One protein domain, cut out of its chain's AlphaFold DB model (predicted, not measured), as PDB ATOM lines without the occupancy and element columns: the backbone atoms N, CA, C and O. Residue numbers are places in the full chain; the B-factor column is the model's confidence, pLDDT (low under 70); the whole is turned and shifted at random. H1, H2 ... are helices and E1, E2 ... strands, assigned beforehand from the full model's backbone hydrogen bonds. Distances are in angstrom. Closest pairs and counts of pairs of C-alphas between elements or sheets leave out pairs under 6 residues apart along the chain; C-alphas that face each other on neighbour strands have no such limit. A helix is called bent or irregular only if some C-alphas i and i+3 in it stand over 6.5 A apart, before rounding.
ATOM      1  N   THR A  11      -9.339 -45.683  39.300       94.69
ATOM      2  CA  THR A  11      -8.510 -46.580  38.480       94.69
ATOM      3  C   THR A  11      -9.119 -47.975  38.468       94.69
ATOM      4  O   THR A  11      -9.291 -48.580  39.522       94.69
ATOM      5  N   VAL A  12      -9.434 -48.505  37.283       95.69
ATOM      6  CA  VAL A  12      -9.923 -49.883  37.134       95.69
ATOM      7  C   VAL A  12      -8.725 -50.825  37.028       95.69
ATOM      8  O   VAL A  12      -7.992 -50.800  36.045       95.69
ATOM      9  N   PHE A  13      -8.515 -51.672  38.034       94.62
ATOM     10  CA  PHE A  13      -7.361 -52.575  38.069       94.62
ATOM     11  C   PHE A  13      -7.593 -53.886  37.332       94.62
ATOM     12  O   PHE A  13      -6.645 -54.460  36.794       94.62
ATOM     13  N   GLN A  14      -8.825 -54.398  37.333       96.38
ATOM     14  CA  GLN A  14      -9.165 -55.672  36.702       96.38
ATOM     15  C   GLN A  14     -10.589 -55.678  36.158       96.38
ATOM     16  O   GLN A  14     -11.514 -55.142  36.771       96.38
ATOM     17  N   ILE A  15     -10.759 -56.395  35.046       97.00
ATOM     18  CA  ILE A  15     -12.055 -56.706  34.446       97.00
ATOM     19  C   ILE A  15     -12.118 -58.211  34.182       97.00
ATOM     20  O   ILE A  15     -11.384 -58.737  33.342       97.00
ATOM     21  N   LYS A  16     -13.012 -58.918  34.878       96.69
ATOM     22  CA  LYS A  16     -13.180 -60.374  34.783       96.69
ATOM     23  C   LYS A  16     -14.572 -60.746  34.271       96.69
ATOM     24  O   LYS A  16     -15.580 -60.217  34.719       96.69
ATOM     25  N   GLY A  17     -14.640 -61.686  33.331       95.25
ATOM     26  CA  GLY A  17     -15.908 -62.253  32.843       95.25
ATOM     27  C   GLY A  17     -16.711 -61.374  31.871       95.25
ATOM     28  O   GLY A  17     -17.617 -61.882  31.223       95.25
ATOM     29  N   VAL A  18     -16.362 -60.095  31.692       94.62
ATOM     30  CA  VAL A  18     -17.013 -59.217  30.702       94.62
ATOM     31  C   VAL A  18     -16.546 -59.573  29.274       94.62
ATOM     32  O   VAL A  18     -15.328 -59.678  29.052       94.62
ATOM     33  N   PRO A  19     -17.461 -59.724  28.292       92.81
ATOM     34  CA  PRO A  19     -17.112 -59.945  26.887       92.81
ATOM     35  C   PRO A  19     -16.196 -58.851  26.327       92.81
ATOM     36  O   PRO A  19     -16.420 -57.671  26.583       92.81
ATOM     37  N   VAL A  20     -15.193 -59.236  25.527       92.56
ATOM     38  CA  VAL A  20     -14.124 -58.336  25.038       92.56
ATOM     39  C   VAL A  20     -14.678 -57.062  24.391       92.56
ATOM     40  O   VAL A  20     -14.261 -55.973  24.764       92.56
ATOM     41  N   HIS A  21     -15.684 -57.184  23.519       92.69
ATOM     42  CA  HIS A  21     -16.292 -56.054  22.803       92.69
ATOM     43  C   HIS A  21     -17.039 -55.047  23.702       92.69
ATOM     44  O   HIS A  21     -17.475 -54.006  23.220       92.69
ATOM     45  N   ARG A  22     -17.222 -55.348  24.997       92.94
ATOM     46  CA  ARG A  22     -17.905 -54.471  25.963       92.94
ATOM     47  C   ARG A  22     -16.997 -53.931  27.059       92.94
ATOM     48  O   ARG A  22     -17.423 -53.027  27.772       92.94
ATOM     49  N   ARG A  23     -15.781 -54.471  27.210       94.94
ATOM     50  CA  ARG A  23     -14.877 -54.125  28.319       94.94
ATOM     51  C   ARG A  23     -14.566 -52.639  28.351       94.94
ATOM     52  O   ARG A  23     -14.850 -52.004  29.354       94.94
ATOM     53  N   GLU A  24     -14.087 -52.102  27.232       95.19
ATOM     54  CA  GLU A  24     -13.721 -50.688  27.110       95.19
ATOM     55  C   GLU A  24     -14.915 -49.769  27.403       95.19
ATOM     56  O   GLU A  24     -14.803 -48.823  28.176       95.19
ATOM     57  N   ARG A  25     -16.094 -50.092  26.855       95.81
ATOM     58  CA  ARG A  25     -17.316 -49.306  27.065       95.81
ATOM     59  C   ARG A  25     -17.743 -49.279  28.541       95.81
ATOM     60  O   ARG A  25     -18.144 -48.228  29.036       95.81
ATOM     61  N   ILE A  26     -17.670 -50.416  29.236       96.50
ATOM     62  CA  ILE A  26     -18.011 -50.510  30.664       96.50
ATOM     63  C   ILE A  26     -16.956 -49.805  31.519       96.50
ATOM     64  O   ILE A  26     -17.313 -49.033  32.403       96.50
ATOM     65  N   GLU A  27     -15.673 -50.029  31.243       96.88
ATOM     66  CA  GLU A  27     -14.565 -49.372  31.940       96.88
ATOM     67  C   GLU A  27     -14.666 -47.847  31.833       96.88
ATOM     68  O   GLU A  27     -14.640 -47.151  32.846       96.88
ATOM     69  N   ALA A  28     -14.882 -47.329  30.621       96.25
ATOM     70  CA  ALA A  28     -15.027 -45.901  30.375       96.25
ATOM     71  C   ALA A  28     -16.219 -45.296  31.129       96.25
ATOM     72  O   ALA A  28     -16.104 -44.189  31.655       96.25
ATOM     73  N   ALA A  29     -17.347 -46.007  31.215       97.38
ATOM     74  CA  ALA A  29     -18.508 -45.552  31.977       97.38
ATOM     75  C   ALA A  29     -18.237 -45.519  33.486       97.38
ATOM     76  O   ALA A  29     -18.585 -44.546  34.150       97.38
ATOM     77  N   VAL A  30     -17.563 -46.542  34.015       96.94
ATOM     78  CA  VAL A  30     -17.166 -46.599  35.426       96.94
ATOM     79  C   VAL A  30     -16.206 -45.457  35.770       96.94
ATOM     80  O   VAL A  30     -16.445 -44.710  36.716       96.94
ATOM     81  N   VAL A  31     -15.175 -45.234  34.951       96.31
ATOM     82  CA  VAL A  31     -14.244 -44.105  35.120       96.31
ATOM     83  C   VAL A  31     -14.963 -42.759  34.977       96.31
ATOM     84  O   VAL A  31     -14.660 -41.815  35.707       96.31
ATOM     85  N   ALA A  32     -15.937 -42.649  34.066       96.00
ATOM     86  CA  ALA A  32     -16.723 -41.432  33.894       96.00
ATOM     87  C   ALA A  32     -17.568 -41.095  35.129       96.00
ATOM     88  O   ALA A  32     -17.623 -39.923  35.501       96.00
ATOM     89  N   GLY A  33     -18.161 -42.098  35.784       95.12
ATOM     90  CA  GLY A  33     -18.953 -41.914  37.002       95.12
ATOM     91  C   GLY A  33     -18.159 -41.322  38.167       95.12
ATOM     92  O   GLY A  33     -18.700 -40.576  38.973       95.12
ATOM     93  N   ALA A  34     -16.850 -41.566  38.213       93.00
ATOM     94  CA  ALA A  34     -15.989 -41.035  39.261       93.00
ATOM     95  C   ALA A  34     -15.382 -39.657  38.955       93.00
ATOM     96  O   ALA A  34     -14.642 -39.129  39.779       93.00
ATOM     97  N   ARG A  35     -15.662 -39.037  37.798       90.38
ATOM     98  CA  ARG A  35     -15.032 -37.756  37.410       90.38
ATOM     99  C   ARG A  35     -15.265 -36.616  38.406       90.38
ATOM    100  O   ARG A  35     -14.454 -35.695  38.443       90.38
ATOM    101  N   SER A  36     -16.358 -36.653  39.170       85.75
ATOM    102  CA  SER A  36     -16.685 -35.646  40.187       85.75
ATOM    103  C   SER A  36     -15.957 -35.856  41.519       85.75
ATOM    104  O   SER A  36     -15.959 -34.949  42.356       85.75
ATOM    105  N   THR A  37     -15.323 -37.013  41.745       86.50
ATOM    106  CA  THR A  37     -14.690 -37.299  43.033       86.50
ATOM    107  C   THR A  37     -13.360 -36.564  43.178       86.50
ATOM    108  O   THR A  37     -12.603 -36.353  42.231       86.50
ATOM    109  N   ARG A  38     -13.072 -36.130  44.410       84.25
ATOM    110  CA  ARG A  38     -11.853 -35.368  44.744       84.25
ATOM    111  C   ARG A  38     -10.704 -36.246  45.233       84.25
ATOM    112  O   ARG A  38      -9.592 -35.755  45.407       84.25
ATOM    113  N   LYS A  39     -10.986 -37.517  45.516       86.62
ATOM    114  CA  LYS A  39     -10.051 -38.486  46.085       86.62
ATOM    115  C   LYS A  39      -9.879 -39.654  45.110       86.62
ATOM    116  O   LYS A  39     -10.857 -40.017  44.461       86.62
ATOM    117  N   PRO A  40      -8.674 -40.234  45.001       91.38
ATOM    118  CA  PRO A  40      -8.448 -41.392  44.148       91.38
ATOM    119  C   PRO A  40      -9.155 -42.618  44.724       91.38
ATOM    120  O   PRO A  40      -9.047 -42.887  45.914       91.38
ATOM    121  N   HIS A  41      -9.844 -43.354  43.866       93.75
ATOM    122  CA  HIS A  41     -10.501 -44.616  44.171       93.75
ATOM    123  C   HIS A  41      -9.955 -45.720  43.261       93.75
ATOM    124  O   HIS A  41      -9.355 -45.471  42.209       93.75
ATOM    125  N   GLU A  42     -10.210 -46.956  43.648       95.38
ATOM    126  CA  GLU A  42      -9.811 -48.158  42.930       95.38
ATOM    127  C   GLU A  42     -11.055 -48.973  42.588       95.38
ATOM    128  O   GLU A  42     -12.013 -48.988  43.358       95.38
ATOM    129  N   ALA A  43     -11.063 -49.638  41.431       97.25
ATOM    130  CA  ALA A  43     -12.193 -50.447  40.994       97.25
ATOM    131  C   ALA A  43     -11.794 -51.809  40.416       97.25
ATOM    132  O   ALA A  43     -10.830 -51.944  39.661       97.25
ATOM    133  N   TRP A  44     -12.636 -52.806  40.692       98.31
ATOM    134  CA  TRP A  44     -12.617 -54.125  40.060       98.31
ATOM    135  C   TRP A  44     -13.982 -54.411  39.459       98.31
ATOM    136  O   TRP A  44     -15.005 -54.272  40.129       98.31
ATOM    137  N   ILE A  45     -13.998 -54.845  38.202       98.00
ATOM    138  CA  ILE A  45     -15.219 -55.172  37.469       98.00
ATOM    139  C   ILE A  45     -15.273 -56.684  37.284       98.00
ATOM    140  O   ILE A  45     -14.342 -57.290  36.751       98.00
ATOM    141  N   ALA A  46     -16.367 -57.312  37.694       97.81
ATOM    142  CA  ALA A  46     -16.572 -58.741  37.510       97.81
ATOM    143  C   ALA A  46     -18.005 -59.044  37.083       97.81
ATOM    144  O   ALA A  46     -18.942 -58.381  37.515       97.81
ATOM    145  N   VAL A  47     -18.184 -60.073  36.259       97.19
ATOM    146  CA  VAL A  47     -19.501 -60.690  36.066       97.19
ATOM    147  C   VAL A  47     -19.738 -61.688  37.195       97.19
ATOM    148  O   VAL A  47     -18.895 -62.554  37.445       97.19
ATOM    149  N   ASP A  48     -20.856 -61.544  37.899       93.06
ATOM    150  CA  ASP A  48     -21.269 -62.462  38.954       93.06
ATOM    151  C   ASP A  48     -21.868 -63.764  38.376       93.06
ATOM    152  O   ASP A  48     -22.175 -63.842  37.183       93.06
ATOM    153  N   PRO A  49     -22.058 -64.820  39.191       91.81
ATOM    154  CA  PRO A  49     -22.607 -66.089  38.705       91.81
ATOM    155  C   PRO A  49     -24.032 -66.008  38.138       91.81
ATOM    156  O   PRO A  49     -24.452 -66.922  37.436       91.81
ATOM    157  N   ARG A  50     -24.788 -64.946  38.447       90.50
ATOM    158  CA  ARG A  50     -26.133 -64.700  37.902       90.50
ATOM    159  C   ARG A  50     -26.077 -63.951  36.570       90.50
ATOM    160  O   ARG A  50     -27.113 -63.726  35.953       90.50
ATOM    161  N   GLY A  51     -24.875 -63.595  36.125       91.31
ATOM    162  CA  GLY A  51     -24.613 -62.914  34.874       91.31
ATOM    163  C   GLY A  51     -24.572 -61.399  34.998       91.31
ATOM    164  O   GLY A  51     -24.254 -60.766  34.003       91.31
ATOM    165  N   SER A  52     -24.834 -60.799  36.163       95.19
ATOM    166  CA  SER A  52     -24.811 -59.339  36.328       95.19
ATOM    167  C   SER A  52     -23.383 -58.812  36.421       95.19
ATOM    168  O   SER A  52     -22.493 -59.477  36.947       95.19
ATOM    169  N   VAL A  53     -23.150 -57.591  35.942       97.12
ATOM    170  CA  VAL A  53     -21.860 -56.919  36.122       97.12
ATOM    171  C   VAL A  53     -21.852 -56.250  37.493       97.12
ATOM    172  O   VAL A  53     -22.798 -55.564  37.868       97.12
ATOM    173  N   ARG A  54     -20.777 -56.453  38.247       97.75
ATOM    174  CA  ARG A  54     -20.518 -55.862  39.557       97.75
ATOM    175  C   ARG A  54     -19.240 -55.045  39.486       97.75
ATOM    176  O   ARG A  54     -18.236 -55.514  38.952       97.75
ATOM    177  N   VAL A  55     -19.278 -53.852  40.057       97.81
ATOM    178  CA  VAL A  55     -18.105 -53.015  40.295       97.81
ATOM    179  C   VAL A  55     -17.916 -52.945  41.801       97.81
ATOM    180  O   VAL A  55     -18.828 -52.544  42.524       97.81
ATOM    181  N   LEU A  56     -16.763 -53.399  42.278       97.94
ATOM    182  CA  LEU A  56     -16.294 -53.139  43.635       97.94
ATOM    183  C   LEU A  56     -15.417 -51.897  43.574       97.94
ATOM    184  O   LEU A  56     -14.498 -51.864  42.760       97.94
ATOM    185  N   MET A  57     -15.709 -50.909  44.409       96.62
ATOM    186  CA  MET A  57     -14.953 -49.669  44.520       96.62
ATOM    187  C   MET A  57     -14.399 -49.546  45.929       96.62
ATOM    188  O   MET A  57     -15.148 -49.682  46.897       96.62
ATOM    189  N   THR A  58     -13.108 -49.262  46.033       96.31
ATOM    190  CA  THR A  58     -12.450 -48.936  47.298       96.31
ATOM    191  C   THR A  58     -11.828 -47.551  47.220       96.31
ATOM    192  O   THR A  58     -11.593 -47.005  46.138       96.31
ATOM    193  N   GLY A  59     -11.595 -46.941  48.372       92.81
ATOM    194  CA  GLY A  59     -11.027 -45.607  48.440       92.81
ATOM    195  C   GLY A  59     -10.472 -45.274  49.820       92.81
ATOM    196  O   GLY A  59     -10.391 -46.138  50.696       92.81
ATOM    197  N   PRO A  60     -10.067 -44.014  50.027       89.69
ATOM    198  CA  PRO A  60      -9.534 -43.547  51.295       89.69
ATOM    199  C   PRO A  60     -10.534 -43.705  52.439       89.69
ATOM    200  O   PRO A  60     -11.730 -43.869  52.223       89.69
ATOM    201  N   ASP A  61     -10.030 -43.610  53.669       90.12
ATOM    202  CA  ASP A  61     -10.852 -43.599  54.887       90.12
ATOM    203  C   ASP A  61     -11.715 -44.865  55.073       90.12
ATOM    204  O   ASP A  61     -12.764 -44.832  55.708       90.12
ATOM    205  N   GLY A  62     -11.260 -45.996  54.520       91.62
ATOM    206  CA  GLY A  62     -11.973 -47.274  54.592       91.62
ATOM    207  C   GLY A  62     -13.197 -47.351  53.679       91.62
ATOM    208  O   GLY A  62     -14.067 -48.186  53.914       91.62
ATOM    209  N   PHE A  63     -13.287 -46.488  52.659       93.88
ATOM    210  CA  PHE A  63     -14.382 -46.527  51.697       93.88
ATOM    211  C   PHE A  63     -14.403 -47.867  50.954       93.88
ATOM    212  O   PHE A  63     -13.427 -48.248  50.307       93.88
ATOM    213  N   GLU A  64     -15.548 -48.544  51.009       96.31
ATOM    214  CA  GLU A  64     -15.853 -49.730  50.219       96.31
ATOM    215  C   GLU A  64     -17.334 -49.706  49.825       96.31
ATOM    216  O   GLU A  64     -18.230 -49.550  50.668       96.31
ATOM    217  N   ARG A  65     -17.594 -49.847  48.525       96.62
ATOM    218  CA  ARG A  65     -18.941 -49.942  47.959       96.62
ATOM    219  C   ARG A  65     -18.963 -50.914  46.791       96.62
ATOM    220  O   ARG A  65     -17.995 -51.032  46.044       96.62
ATOM    221  N   SER A  66     -20.096 -51.582  46.598       96.25
ATOM    222  CA  SER A  66     -20.344 -52.385  45.402       96.25
ATOM    223  C   SER A  66     -21.606 -51.910  44.705       96.25
ATOM    224  O   SER A  66     -22.657 -51.806  45.329       96.25
ATOM    225  N   VAL A  67     -21.501 -51.694  43.397       96.75
ATOM    226  CA  VAL A  67     -22.635 -51.403  42.523       96.75
ATOM    227  C   VAL A  67     -22.806 -52.539  41.519       96.75
ATOM    228  O   VAL A  67     -21.826 -53.126  41.054       96.75
ATOM    229  N   GLY A  68     -24.050 -52.903  41.223       96.81
ATOM    230  CA  GLY A  68     -24.382 -53.988  40.305       96.81
ATOM    231  C   GLY A  68     -25.363 -53.527  39.241       96.81
ATOM    232  O   GLY A  68     -26.259 -52.745  39.539       96.81
ATOM    233  N   PHE A  69     -25.201 -54.020  38.017       96.69
ATOM    234  CA  PHE A  69     -26.052 -53.659  36.890       96.69
ATOM    235  C   PHE A  69     -26.150 -54.761  35.839       96.69
ATOM    236  O   PHE A  69     -25.366 -55.717  35.811       96.69
ATOM    237  N   ALA A  70     -27.146 -54.628  34.965       94.44
ATOM    238  CA  ALA A  70     -27.400 -55.600  33.916       94.44
ATOM    239  C   ALA A  70     -26.270 -55.615  32.863       94.44
ATOM    240  O   ALA A  70     -25.684 -54.578  32.538       94.44
ATOM    241  N   PRO A  71     -25.998 -56.758  32.211       88.56
ATOM    242  CA  PRO A  71     -25.033 -56.831  31.118       88.56
ATOM    243  C   PRO A  71     -25.434 -56.075  29.869       88.56
ATOM    244  O   PRO A  71     -24.675 -56.103  28.926       88.56
ATOM    245  N   VAL A  72     -26.598 -55.459  29.777       91.25
ATOM    246  CA  VAL A  72     -26.954 -54.622  28.621       91.25
ATOM    247  C   VAL A  72     -27.194 -53.181  29.041       91.25
ATOM    248  O   VAL A  72     -27.667 -52.392  28.238       91.25
ATOM    249  N   GLU A  73     -26.836 -52.850  30.284       96.31
ATOM    250  CA  GLU A  73     -27.069 -51.534  30.851       96.31
ATOM    251  C   GLU A  73     -26.391 -50.434  30.037       96.31
ATOM    252  O   GLU A  73     -25.267 -50.592  29.536       96.31
ATOM    253  N   GLU A  74     -27.089 -49.310  29.926       96.94
ATOM    254  CA  GLU A  74     -26.595 -48.161  29.193       96.94
ATOM    255  C   GLU A  74     -25.469 -47.457  29.948       96.94
ATOM    256  O   GLU A  74     -25.477 -47.299  31.167       96.94
ATOM    257  N   THR A  75     -24.480 -46.966  29.207       96.38
ATOM    258  CA  THR A  75     -23.265 -46.376  29.792       96.38
ATOM    259  C   THR A  75     -23.516 -45.147  30.646       96.38
ATOM    260  O   THR A  75     -22.810 -44.945  31.629       96.38
ATOM    261  N   ALA A  76     -24.513 -44.336  30.291       97.38
ATOM    262  CA  ALA A  76     -24.901 -43.188  31.104       97.38
ATOM    263  C   ALA A  76     -25.472 -43.634  32.459       97.38
ATOM    264  O   ALA A  76     -25.152 -43.038  33.480       97.38
ATOM    265  N   VAL A  77     -26.246 -44.724  32.467       98.12
ATOM    266  CA  VAL A  77     -26.819 -45.304  33.686       98.12
ATOM    267  C   VAL A  77     -25.711 -45.903  34.551       98.12
ATOM    268  O   VAL A  77     -25.666 -45.642  35.746       98.12
ATOM    269  N   ILE A  78     -24.756 -46.629  33.954       98.00
ATOM    270  CA  ILE A  78     -23.578 -47.154  34.669       98.00
ATOM    271  C   ILE A  78     -22.790 -46.024  35.342       98.00
ATOM    272  O   ILE A  78     -22.479 -46.121  36.528       98.00
ATOM    273  N   ALA A  79     -22.478 -44.957  34.599       97.75
ATOM    274  CA  ALA A  79     -21.743 -43.815  35.135       97.75
ATOM    275  C   ALA A  79     -22.498 -43.153  36.296       97.75
ATOM    276  O   ALA A  79     -21.898 -42.840  37.320       97.75
ATOM    277  N   GLU A  80     -23.814 -42.998  36.162       97.81
ATOM    278  CA  GLU A  80     -24.660 -42.413  37.197       97.81
ATOM    279  C   GLU A  80     -24.730 -43.277  38.461       97.81
ATOM    280  O   GLU A  80     -24.569 -42.764  39.563       97.81
ATOM    281  N   MET A  81     -24.891 -44.594  38.325       97.44
ATOM    282  CA  MET A  81     -24.903 -45.503  39.473       97.44
ATOM    283  C   MET A  81     -23.560 -45.515  40.216       97.44
ATOM    284  O   MET A  81     -23.528 -45.577  41.444       97.44
ATOM    285  N   VAL A  82     -22.446 -45.439  39.480       97.06
ATOM    286  CA  VAL A  82     -21.105 -45.307  40.070       97.06
ATOM    287  C   VAL A  82     -20.968 -43.979  40.806       97.06
ATOM    288  O   VAL A  82     -20.522 -43.967  41.949       97.06
ATOM    289  N   ARG A  83     -21.388 -42.874  40.180       96.00
ATOM    290  CA  ARG A  83     -21.358 -41.536  40.776       96.00
ATOM    291  C   ARG A  83     -22.163 -41.484  42.074       96.00
ATOM    292  O   ARG A  83     -21.622 -41.086  43.097       96.00
ATOM    293  N   ALA A  84     -23.415 -41.940  42.037       95.62
ATOM    294  CA  ALA A  84     -24.294 -41.983  43.202       95.62
ATOM    295  C   ALA A  84     -23.671 -42.799  44.343       95.62
ATOM    296  O   ALA A  84     -23.588 -42.329  45.470       95.62
ATOM    297  N   SER A  85     -23.110 -43.972  44.033       94.62
ATOM    298  CA  SER A  85     -22.450 -44.809  45.036       94.62
ATOM    299  C   SER A  85     -21.184 -44.190  45.647       94.62
ATOM    300  O   SER A  85     -20.766 -44.654  46.706       94.62
ATOM    301  N   LEU A  86     -20.530 -43.235  44.980       92.56
ATOM    302  CA  LEU A  86     -19.333 -42.541  45.478       92.56
ATOM    303  C   LEU A  86     -19.675 -41.298  46.315       92.56
ATOM    304  O   LEU A  86     -18.804 -40.786  47.018       92.56
ATOM    305  N   GLU A  87     -20.906 -40.798  46.213       88.19
ATOM    306  CA  GLU A  87     -21.387 -39.609  46.926       88.19
ATOM    307  C   GLU A  87     -22.191 -39.946  48.197       88.19
ATOM    308  O   GLU A  87     -22.338 -39.065  49.046       88.19
ATOM    309  N   ASP A  88     -22.646 -41.199  48.339       76.25
ATOM    310  CA  ASP A  88     -23.359 -41.758  49.508       76.25
ATOM    311  C   ASP A  88     -22.443 -42.183  50.684       76.25
ATOM    312  O   ASP A  88     -22.597 -41.613  51.788       76.25
TER     313      ASP A  88
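This is residues 11 to 88 of the 88 residues of an uncharacterized protein of Solibacter usitatus (strain Ellin6076) (UniProt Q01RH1). A twisted four-stranded sheet has helices H1 and H2 over one face, making two layers; its other face is bare. The printed part has 78 residues, running E1 H1 E2 E3 E4 H2; the sheet's order is E1 E2 E3 E4, mixed, and the class is mixed. It is compact, radius of gyration of the C-alphas 11.5 A, spanning 32 by 22 by 18 A.

E1, residues 11 to 16, begins at C-alpha 11 (-8.510, -46.580, 38.480). H1, residues 20 to 33, 20.9 A, is irregular: C-alphas 21 and 24 are 7.3 A apart. E2 is residues 41 to 47, 20.1 A; E3, 53 to 58; E4, 64 to 69. H2, residues 75 to 87, 18.5 A, ends at C-alpha 87 (-21.387, -39.609, 46.926).

E1 and E2 are parallel, N 13 and O 43 2.8 A apart; with H1 between, they form a strand-helix-strand unit with left-handed crossover. E2, E3 and E4 form a meander, two antiparallel hairpins in a row: N 44 and O 56 are 2.9 A apart, N 55 and O 67 2.8 A. H1 and H2 touch, closest C-alphas Gly 33 and Ala 79, 3.9 A. Every O i to N i+4 pair is within hydrogen-bond range in H2, 8 of 10 in H1.

The farthest C-alphas, His 21 and Asp 61, are 34.8 A apart. The printed part has no cut, no link is long, and no printed residue is under 70 in pLDDT.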